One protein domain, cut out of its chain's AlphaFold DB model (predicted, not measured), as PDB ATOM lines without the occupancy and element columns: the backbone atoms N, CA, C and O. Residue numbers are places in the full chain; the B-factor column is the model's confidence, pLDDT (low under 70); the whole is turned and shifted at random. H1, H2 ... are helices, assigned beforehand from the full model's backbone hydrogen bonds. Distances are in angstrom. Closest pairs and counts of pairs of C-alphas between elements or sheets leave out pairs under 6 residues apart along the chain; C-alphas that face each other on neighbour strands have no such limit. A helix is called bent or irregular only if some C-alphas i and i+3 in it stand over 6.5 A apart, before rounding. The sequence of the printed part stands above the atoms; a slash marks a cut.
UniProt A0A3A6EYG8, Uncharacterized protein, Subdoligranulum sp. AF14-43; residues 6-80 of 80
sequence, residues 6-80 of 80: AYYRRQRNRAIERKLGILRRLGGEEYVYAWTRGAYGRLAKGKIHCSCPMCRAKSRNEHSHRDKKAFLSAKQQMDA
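AT A GLANCE: This is residues 6 to 80 of the 80 residues of an uncharacterized protein of Subdoligranulum sp. AF14-43 (UniProt A0A3A6EYG8). A long helix, H1, bends sharply so that its short second arm H1b folds back beside the end of its first arm H1a, and the short helix H2 packs on H1a; the chain then leaves this body through H3, and H4 sticks out as a helical arm with residues 65 to 70 and 72 to 78 standing free. The contacts between helices are few, and H3 and H4 touch no helix. The printed part has 75 residues with four named helices, in the order H1, H2, H3, H4, and no named strand; the class is all helix. It is only just loose, close to extended, with a radius of gyration of the C-alphas of 17.0 A, and spans 57 by 30 by 19 A.

HOW THE PARTS SIT: By its hydrogen bonds H1, residues 6 to 36, was assigned as one helix, but it is bent: C-alphas 26 and 29 are 9.5 A apart. Its arms are H1a, residues 6 to 26, and H1b, residues 29 to 36. H1a touches H1b with residues 20 to 24 alone, at a steep tilt of 49 degrees, opposite ways; their closest C-alphas, of Leu 23 and Val 32, are 5.6 A apart. H2, residues 40 to 43, touches residues 15 to 20 of H1a alone, with the closest C-alphas, of Ile 16 and Leu 43, 4.9 A apart. H1b and H2 only just touch, and only at the corner, with 3 pairs of C-alphas within 8 A; the closest, of Thr 36 and Arg 42, are 5.7 A apart. H3, residues 53 to 61, is apart from H1a, H1b and H2. H4, residues 65 to 78, is apart from H1a, H1b, H2 and H3. Every O i to N i+4 pair is within hydrogen-bond range in H1a, H1b and H4, and 3 of 5 are in H3; H2 is too short for such a pair.

IN THESE COORDINATES: H1a begins at C-alpha 6, (37.793, 8.997, 47.501), and is 30.5 A long from first to last C-alpha. H1b begins at C-alpha 29, (25.025, 21.955, 69.060), and is 10.2 A long. H2 is 6.2 A long and H3 9.3 A. H4 is 20.2 A long and ends at C-alpha 78, (21.282, 40.810, 19.552).

THE WHOLE: The C-alphas farthest apart, of Glu 29 and Ala 80, are 56.9 A apart. Without the free stretches, residues 64 to 70 and 72 to 80, the body spans 42 by 28 by 16 A. The printed part has no cut. The links H1 to H2 and H3 to H4 are tight, and H2 to H3 is short. The mean pLDDT of the printed part is 88.8, and residue 80, the chain's last, is the one printed residue under 70.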
ATOM      1  N   ALA A   6      37.168   8.509  46.273       93.44
ATOM      2  CA  ALA A   6      37.793   8.997  47.501       93.44
ATOM      3  C   ALA A   6      37.959  10.527  47.500       93.44
ATOM      4  O   ALA A   6      37.655  11.179  48.501       93.44
ATOM      5  N   TYR A   7      38.355  11.118  46.365       93.81
ATOM      6  CA  TYR A   7      38.421  12.575  46.213       93.81
ATOM      7  C   TYR A   7      37.058  13.232  46.474       93.81
ATOM      8  O   TYR A   7      36.975  14.172  47.265       93.81
ATOM      9  N   TYR A   8      35.980  12.717  45.877       91.38
ATOM     10  CA  TYR A   8      34.639  13.280  46.076       91.38
ATOM     11  C   TYR A   8      34.134  13.128  47.516       91.38
ATOM     12  O   TYR A   8      33.537  14.066  48.048       91.38
ATOM     13  N   ARG A   9      34.416  11.996  48.179       93.88
ATOM     14  CA  ARG A   9      34.107  11.796  49.608       93.88
ATOM     15  C   ARG A   9      34.829  12.817  50.486       93.88
ATOM     16  O   ARG A   9      34.189  13.474  51.302       93.88
ATOM     17  N   ARG A  10      36.127  13.033  50.254       94.06
ATOM     18  CA  ARG A  10      36.911  14.050  50.971       94.06
ATOM     19  C   ARG A  10      36.361  15.460  50.754       94.06
ATOM     20  O   ARG A  10      36.189  16.200  51.716       94.06
ATOM     21  N   GLN A  11      36.039  15.833  49.511       91.06
ATOM     22  CA  GLN A  11      35.445  17.147  49.229       91.06
ATOM     23  C   GLN A  11      34.080  17.321  49.908       91.06
ATOM     24  O   GLN A  11      33.779  18.403  50.414       91.06
ATOM     25  N   ARG A  12      33.262  16.259  49.954       93.12
ATOM     26  CA  ARG A  12      31.987  16.261  50.681       93.12
ATOM     27  C   ARG A  12      32.203  16.504  52.176       93.12
ATOM     28  O   ARG A  12      31.554  17.397  52.713       93.12
ATOM     29  N   ASN A  13      33.113  15.769  52.814       95.06
ATOM     30  CA  ASN A  13      33.383  15.900  54.250       95.06
ATOM     31  C   ASN A  13      33.911  17.291  54.600       95.06
ATOM     32  O   ASN A  13      33.323  17.954  55.447       95.06
ATOM     33  N   ARG A  14      34.881  17.806  53.836       92.88
ATOM     34  CA  ARG A  14      35.404  19.173  54.000       92.88
ATOM     35  C   ARG A  14      34.296  20.232  53.977       92.88
ATOM     36  O   ARG A  14      34.327  21.200  54.735       92.88
ATOM     37  N   ALA A  15      33.320  20.090  53.076       91.62
ATOM     38  CA  ALA A  15      32.199  21.024  52.994       91.62
ATOM     39  C   ALA A  15      31.262  20.925  54.208       91.62
ATOM     40  O   ALA A  15      30.747  21.953  54.652       91.62
ATOM     41  N   ILE A  16      31.042  19.714  54.725       94.19
ATOM     42  CA  ILE A  16      30.191  19.482  55.893       94.19
ATOM     43  C   ILE A  16      30.867  19.993  57.169       94.19
ATOM     44  O   ILE A  16      30.263  20.790  57.879       94.19
ATOM     45  N   GLU A  17      32.120  19.616  57.422       94.31
ATOM     46  CA  GLU A  17      32.898  20.046  58.596       94.31
ATOM     47  C   GLU A  17      32.942  21.568  58.706       94.31
ATOM     48  O   GLU A  17      32.689  22.150  59.760       94.31
ATOM     49  N   ARG A  18      33.161  22.240  57.573       92.94
ATOM     50  CA  ARG A  18      33.144  23.698  57.516       92.94
ATOM     51  C   ARG A  18      31.802  24.292  57.945       92.94
ATOM     52  O   ARG A  18      31.782  25.328  58.605       92.94
ATOM     53  N   LYS A  19      30.688  23.676  57.548       92.75
ATOM     54  CA  LYS A  19      29.341  24.132  57.919       92.75
ATOM     55  C   LYS A  19      29.010  23.824  59.368       92.75
ATOM     56  O   LYS A  19      28.428  24.682  60.015       92.75
ATOM     57  N   LEU A  20      29.430  22.670  59.881       94.25
ATOM     58  CA  LEU A  20      29.329  22.370  61.307       94.25
ATOM     59  C   LEU A  20      30.059  23.411  62.141       94.25
ATOM     60  O   LEU A  20      29.474  23.958  63.063       94.25
ATOM     61  N   GLY A  21      31.296  23.753  61.773       93.50
ATOM     62  CA  GLY A  21      32.047  24.792  62.474       93.50
ATOM     63  C   GLY A  21      31.339  26.150  62.469       93.50
ATOM     64  O   GLY A  21      31.439  26.895  63.434       93.50
ATOM     65  N   ILE A  22      30.599  26.480  61.404       92.62
ATOM     66  CA  ILE A  22      29.780  27.699  61.362       92.62
ATOM     67  C   ILE A  22      28.588  27.586  62.313       92.62
ATOM     68  O   ILE A  22      28.401  28.482  63.123       92.62
ATOM     69  N   LEU A  23      27.814  26.502  62.237       93.44
ATOM     70  CA  LEU A  23      26.637  26.304  63.091       93.44
ATOM     71  C   LEU A  23      27.013  26.301  64.577       93.44
ATOM     72  O   LEU A  23      26.400  27.026  65.352       93.44
ATOM     73  N   ARG A  24      28.090  25.595  64.937       95.06
ATOM     74  CA  ARG A  24      28.630  25.560  66.302       95.06
ATOM     75  C   ARG A  24      29.013  26.940  66.821       95.06
ATOM     76  O   ARG A  24      28.724  27.252  67.967       95.06
ATOM     77  N   ARG A  25      29.634  27.780  65.986       94.50
ATOM     78  CA  ARG A  25      29.989  29.157  66.368       94.50
ATOM     79  C   ARG A  25      28.783  30.088  66.482       94.50
ATOM     80  O   ARG A  25      28.872  31.068  67.205       94.50
ATOM     81  N   LEU A  26      27.707  29.827  65.740       92.75
ATOM     82  CA  LEU A  26      26.516  30.679  65.743       92.75
ATOM     83  C   LEU A  26      25.546  30.346  66.880       92.75
ATOM     84  O   LEU A  26      24.924  31.254  67.411       92.75
ATOM     85  N   GLY A  27      25.405  29.068  67.234       93.06
ATOM     86  CA  GLY A  27      24.417  28.635  68.227       93.06
ATOM     87  C   GLY A  27      24.680  27.241  68.792       93.06
ATOM     88  O   GLY A  27      23.746  26.534  69.154       93.06
ATOM     89  N   GLY A  28      25.942  26.805  68.808       95.00
ATOM     90  CA  GLY A  28      26.336  25.532  69.408       95.00
ATOM     91  C   GLY A  28      25.719  24.301  68.737       95.00
ATOM     92  O   GLY A  28      25.422  24.284  67.539       95.00
ATOM     93  N   GLU A  29      25.568  23.237  69.524       94.81
ATOM     94  CA  GLU A  29      25.025  21.955  69.060       94.81
ATOM     95  C   GLU A  29      23.509  22.000  68.813       94.81
ATOM     96  O   GLU A  29      23.011  21.263  67.965       94.81
ATOM     97  N   GLU A  30      22.774  22.916  69.451       95.88
ATOM     98  CA  GLU A  30      21.344  23.111  69.180       95.88
ATOM     99  C   GLU A  30      21.123  23.543  67.723       95.88
ATOM    100  O   GLU A  30      20.327  22.945  66.997       95.88
ATOM    101  N   TYR A  31      21.914  24.506  67.238       94.81
ATOM    102  CA  TYR A  31      21.892  24.903  65.829       94.81
ATOM    103  C   TYR A  31      22.338  23.770  64.904       94.81
ATOM    104  O   TYR A  31      21.790  23.597  63.812       94.81
ATOM    105  N   VAL A  32      23.317  22.962  65.310       94.38
ATOM    106  CA  VAL A  32      23.685  21.774  64.531       94.38
ATOM    107  C   VAL A  32      22.479  20.847  64.399       94.38
ATOM    108  O   VAL A  32      22.145  20.440  63.281       94.38
ATOM    109  N   TYR A  33      21.782  20.555  65.493       95.06
ATOM    110  CA  TYR A  33      20.609  19.693  65.476       95.06
ATOM    111  C   TYR A  33      19.448  20.298  64.678       95.06
ATOM    112  O   TYR A  33      18.912  19.621  63.805       95.06
ATOM    113  N   ALA A  34      19.110  21.574  64.868       94.50
ATOM    114  CA  ALA A  34      18.016  22.241  64.157       94.50
ATOM    115  C   ALA A  34      18.167  22.149  62.626       94.50
ATOM    116  O   ALA A  34      17.214  21.858  61.898       94.50
ATOM    117  N   TRP A  35      19.394  22.319  62.125       91.81
ATOM    118  CA  TRP A  35      19.679  22.316  60.688       91.81
ATOM    119  C   TRP A  35      19.936  20.919  60.113       91.81
ATOM    120  O   TRP A  35      19.708  20.681  58.923       91.81
ATOM    121  N   THR A  36      20.407  19.971  60.925       94.44
ATOM    122  CA  THR A  36      20.731  18.614  60.453       94.44
ATOM    123  C   THR A  36      19.670  17.579  60.791       94.44
ATOM    124  O   THR A  36      19.582  16.575  60.089       94.44
ATOM    125  N   ARG A  37      18.846  17.798  61.817       93.44
ATOM    126  CA  ARG A  37      17.985  16.785  62.451       93.44
ATOM    127  C   ARG A  37      18.738  15.468  62.692       93.44
ATOM    128  O   ARG A  37      18.257  14.400  62.332       93.44
ATOM    129  N   GLY A  38      19.989  15.561  63.153       90.50
ATOM    130  CA  GLY A  38      20.900  14.421  63.334       90.50
ATOM    131  C   GLY A  38      21.543  13.874  62.047       90.50
ATOM    132  O   GLY A  38      22.491  13.097  62.106       90.50
ATOM    133  N   ALA A  39      21.104  14.303  60.860       93.94
ATOM    134  CA  ALA A  39      21.637  13.832  59.585       93.94
ATOM    135  C   ALA A  39      22.788  14.716  59.071       93.94
ATOM    136  O   ALA A  39      22.589  15.655  58.293       93.94
ATOM    137  N   TYR A  40      24.025  14.343  59.414       89.00
ATOM    138  CA  TYR A  40      25.275  14.998  58.982       89.00
ATOM    139  C   TYR A  40      25.320  15.331  57.476       89.00
ATOM    140  O   TYR A  40      25.741  16.410  57.049       89.00
ATOM    141  N   GLY A  41      24.814  14.419  56.641       92.12
ATOM    142  CA  GLY A  41      24.801  14.558  55.186       92.12
ATOM    143  C   GLY A  41      23.989  15.739  54.640       92.12
ATOM    144  O   GLY A  41      24.205  16.118  53.483       92.12
ATOM    145  N   ARG A  42      23.096  16.347  55.435       93.19
ATOM    146  CA  ARG A  42      22.318  17.536  55.038       93.19
ATOM    147  C   ARG A  42      23.179  18.772  54.815       93.19
ATOM    148  O   ARG A  42      22.833  19.634  54.013       93.19
ATOM    149  N   LEU A  43      24.350  18.821  55.435       93.00
ATOM    150  CA  LEU A  43      25.306  19.906  55.244       93.00
ATOM    151  C   LEU A  43      26.165  19.723  53.986       93.00
ATOM    152  O   LEU A  43      27.022  20.554  53.697       93.00
ATOM    153  N   ALA A  44      25.952  18.692  53.167       91.69
ATOM    154  CA  ALA A  44      26.692  18.557  51.915       91.69
ATOM    155  C   ALA A  44      26.538  19.801  51.008       91.69
ATOM    156  O   ALA A  44      25.585  20.586  51.107       91.69
ATOM    157  N   LYS A  45      27.514  20.026  50.120       85.38
ATOM    158  CA  LYS A  45      27.481  21.142  49.162       85.38
ATOM    159  C   LYS A  45      26.191  21.091  48.328       85.38
ATOM    160  O   LYS A  45      25.874  20.051  47.765       85.38
ATOM    161  N   GLY A  46      25.481  22.219  48.229       81.81
ATOM    162  CA  GLY A  46      24.248  22.347  47.436       81.81
ATOM    163  C   GLY A  46      22.973  21.791  48.080       81.81
ATOM    164  O   GLY A  46      21.953  21.762  47.409       81.81
ATOM    165  N   LYS A  47      23.022  21.329  49.337       87.88
ATOM    166  CA  LYS A  47      21.825  20.954  50.108       87.88
ATOM    167  C   LYS A  47      21.366  22.127  50.972       87.88
ATOM    168  O   LYS A  47      20.357  22.746  50.684       87.88
ATOM    169  N   ILE A  48      22.174  22.485  51.967       86.38
ATOM    170  CA  ILE A  48      22.001  23.710  52.760       86.38
ATOM    171  C   ILE A  48      23.021  24.745  52.285       86.38
ATOM    172  O   ILE A  48      24.216  24.441  52.203       86.38
ATOM    173  N   HIS A  49      22.582  25.958  51.961       84.12
ATOM    174  CA  HIS A  49      23.465  27.059  51.574       84.12
ATOM    175  C   HIS A  49      23.800  27.925  52.794       84.12
ATOM    176  O   HIS A  49      22.907  28.340  53.519       84.12
ATOM    177  N   CYS A  50      25.093  28.181  53.026       79.44
ATOM    178  CA  CYS A  50      25.572  29.085  54.080       79.44
ATOM    179  C   CYS A  50      26.096  30.413  53.521       79.44
ATOM    180  O   CYS A  50      26.429  30.505  52.342       79.44
ATOM    181  N   SER A  51      26.287  31.406  54.397       77.38
ATOM    182  CA  SER A  51      26.984  32.684  54.117       77.38
ATOM    183  C   SER A  51      28.476  32.527  53.779       77.38
ATOM    184  O   SER A  51      29.162  33.441  53.336       77.38
ATOM    185  N   CYS A  52      28.987  31.330  53.990       81.94
ATOM    186  CA  CYS A  52      30.361  30.919  53.840       81.94
ATOM    187  C   CYS A  52      30.848  31.113  52.368       81.94
ATOM    188  O   CYS A  52      30.094  30.767  51.457       81.94
ATOM    189  N   PRO A  53      32.091  31.576  52.078       82.69
ATOM    190  CA  PRO A  53      32.467  32.027  50.726       82.69
ATOM    191  C   PRO A  53      32.228  31.010  49.604       82.69
ATOM    192  O   PRO A  53      31.719  31.368  48.552       82.69
ATOM    193  N   MET A  54      32.469  29.718  49.856       81.88
ATOM    194  CA  MET A  54      32.177  28.649  48.889       81.88
ATOM    195  C   MET A  54      30.686  28.553  48.504       81.88
ATOM    196  O   MET A  54      30.367  28.297  47.344       81.88
ATOM    197  N   CYS A  55      29.762  28.689  49.464       82.75
ATOM    198  CA  CYS A  55      28.329  28.637  49.153       82.75
ATOM    199  C   CYS A  55      27.845  29.976  48.599       82.75
ATOM    200  O   CYS A  55      27.082  29.959  47.639       82.75
ATOM    201  N   ARG A  56      28.354  31.095  49.132       83.88
ATOM    202  CA  ARG A  56      28.061  32.447  48.645       83.88
ATOM    203  C   ARG A  56      28.447  32.625  47.177       83.88
ATOM    204  O   ARG A  56      27.660  33.189  46.427       83.88
ATOM    205  N   ALA A  57      29.594  32.084  46.757       83.88
ATOM    206  CA  ALA A  57      30.010  32.081  45.357       83.88
ATOM    207  C   ALA A  57      28.901  31.542  44.443       83.88
ATOM    208  O   ALA A  57      28.519  32.190  43.481       83.88
ATOM    209  N   LYS A  58      28.295  30.410  44.820       73.19
ATOM    210  CA  LYS A  58      27.262  29.753  44.014       73.19
ATOM    211  C   LYS A  58      25.855  30.344  44.173       73.19
ATOM    212  O   LYS A  58      25.056  30.200  43.259       73.19
ATOM    213  N   SER A  59      25.510  30.900  45.336       75.56
ATOM    214  CA  SER A  59      24.138  31.349  45.620       75.56
ATOM    215  C   SER A  59      23.927  32.856  45.507       75.56
ATOM    216  O   SER A  59      22.782  33.286  45.497       75.56
ATOM    217  N   ARG A  60      24.995  33.663  45.523       75.81
ATOM    218  CA  ARG A  60      24.902  35.133  45.505       75.81
ATOM    219  C   ARG A  60      25.854  35.796  44.518       75.81
ATOM    220  O   ARG A  60      25.453  36.758  43.884       75.81
ATOM    221  N   ASN A  61      27.102  35.337  44.419       83.25
ATOM    222  CA  ASN A  61      28.104  36.062  43.627       83.25
ATOM    223  C   ASN A  61      28.060  35.698  42.141       83.25
ATOM    224  O   ASN A  61      28.413  36.515  41.303       83.25
ATOM    225  N   GLU A  62      27.667  34.469  41.814       83.44
ATOM    226  CA  GLU A  62      27.562  34.012  40.436       83.44
ATOM    227  C   GLU A  62      26.109  33.756  40.055       83.44
ATOM    228  O   GLU A  62      25.342  33.167  40.818       83.44
ATOM    229  N   HIS A  63      25.763  34.134  38.826       79.75
ATOM    230  CA  HIS A  63      24.507  33.742  38.201       79.75
ATOM    231  C   HIS A  63      24.412  32.222  38.056       79.75
ATOM    232  O   HIS A  63      25.427  31.525  37.893       79.75
ATOM    233  N   SER A  64      23.187  31.694  38.097       80.88
ATOM    234  CA  SER A  64      22.984  30.265  37.901       80.88
ATOM    235  C   SER A  64      23.449  29.857  36.497       80.88
ATOM    236  O   SER A  64      23.511  30.672  35.576       80.88
ATOM    237  N   HIS A  65      23.782  28.578  36.297       83.31
ATOM    238  CA  HIS A  65      24.152  28.095  34.960       83.31
ATOM    239  C   HIS A  65      23.041  28.336  33.930       83.31
ATOM    240  O   HIS A  65      23.339  28.557  32.758       83.31
ATOM    241  N   ARG A  66      21.777  28.316  34.373       85.75
ATOM    242  CA  ARG A  66      20.620  28.621  33.531       85.75
ATOM    243  C   ARG A  66      20.643  30.077  33.088       85.75
ATOM    244  O   ARG A  66      20.559  30.327  31.894       85.75
ATOM    245  N   ASP A  67      20.822  31.000  34.026       87.69
ATOM    246  CA  ASP A  67      20.837  32.435  33.725       87.69
ATOM    247  C   ASP A  67      22.022  32.770  32.823       87.69
ATOM    248  O   ASP A  67      21.850  33.428  31.808       87.69
ATOM    249  N   LYS A  68      23.212  32.216  33.110       89.31
ATOM    250  CA  LYS A  68      24.390  32.353  32.236       89.31
ATOM    251  C   LYS A  68      24.083  31.901  30.802       89.31
ATOM    252  O   LYS A  68      24.456  32.591  29.860       89.31
ATOM    253  N   LYS A  69      23.380  30.775  30.623       90.81
ATOM    254  CA  LYS A  69      22.974  30.288  29.293       90.81
ATOM    255  C   LYS A  69      21.934  31.202  28.636       90.81
ATOM    256  O   LYS A  69      22.036  31.447  27.440       90.81
ATOM    257  N   ALA A  70      20.970  31.712  29.400       92.25
ATOM    258  CA  ALA A  70      19.976  32.657  28.900       92.25
ATOM    259  C   ALA A  70      20.624  33.972  28.438       92.25
ATOM    260  O   ALA A  70      20.336  34.421  27.336       92.25
ATOM    261  N   PHE A  71      21.566  34.527  29.210       92.19
ATOM    262  CA  PHE A  71      22.323  35.719  28.814       92.19
ATOM    263  C   PHE A  71      23.129  35.496  27.532       92.19
ATOM    264  O   PHE A  71      23.121  36.353  26.656       92.19
ATOM    265  N   LEU A  72      23.792  34.343  27.396       92.75
ATOM    266  CA  LEU A  72      24.527  34.002  26.173       92.75
ATOM    267  C   LEU A  72      23.595  33.895  24.961       92.75
ATOM    268  O   LEU A  72      23.912  34.439  23.911       92.75
ATOM    269  N   SER A  73      22.441  33.243  25.122       92.25
ATOM    270  CA  SER A  73      21.437  33.124  24.061       92.25
ATOM    271  C   SER A  73      20.861  34.482  23.661       92.25
ATOM    272  O   SER A  73      20.686  34.734  22.476       92.25
ATOM    273  N   ALA A  74      20.573  35.356  24.630       91.31
ATOM    274  CA  ALA A  74      20.074  36.702  24.368       91.31
ATOM    275  C   ALA A  74      21.123  37.545  23.634       91.31
ATOM    276  O   ALA A  74      20.806  38.196  22.647       91.31
ATOM    277  N   LYS A  75      22.390  37.464  24.060       92.69
ATOM    278  CA  LYS A  75      23.497  38.140  23.381       92.69
ATOM    279  C   LYS A  75      23.632  37.687  21.922       92.69
ATOM    280  O   LYS A  75      23.726  38.523  21.038       92.69
ATOM    281  N   GLN A  76      23.552  36.381  21.664       91.38
ATOM    282  CA  GLN A  76      23.598  35.832  20.302       91.38
ATOM    283  C   GLN A  76      22.454  36.316  19.401       91.38
ATOM    284  O   GLN A  76      22.651  36.409  18.200       91.38
ATOM    285  N   GLN A  77      21.276  36.605  19.960       87.19
ATOM    286  CA  GLN A  77      20.139  37.149  19.206       87.19
ATOM    287  C   GLN A  77      20.254  38.653  18.942       87.19
ATOM    288  O   GLN A  77      19.617  39.142  18.024       87.19
ATOM    289  N   MET A  78      21.019  39.382  19.759       81.56
ATOM    290  CA  MET A  78      21.282  40.810  19.552       81.56
ATOM    291  C   MET A  78      22.447  41.067  18.592       81.56
ATOM    292  O   MET A  78      22.483  42.113  17.955       81.56
ATOM    293  N   ASP A  79      23.397  40.131  18.520       76.69
ATOM    294  CA  ASP A  79      24.557  40.185  17.622       76.69
ATOM    295  C   ASP A  79      24.248  39.620  16.208       76.69
ATOM    296  O   ASP A  79      25.151  39.568  15.370       76.69
ATOM    297  N   ALA A  80      23.013  39.163  15.955       57.97
ATOM    298  CA  ALA A  80      22.527  38.592  14.690       57.97
ATOM    299  C   ALA A  80      21.580  39.557  13.966       57.97
ATOM    300  O   ALA A  80      21.647  39.596  12.718       57.97
TER     301      ALA A  80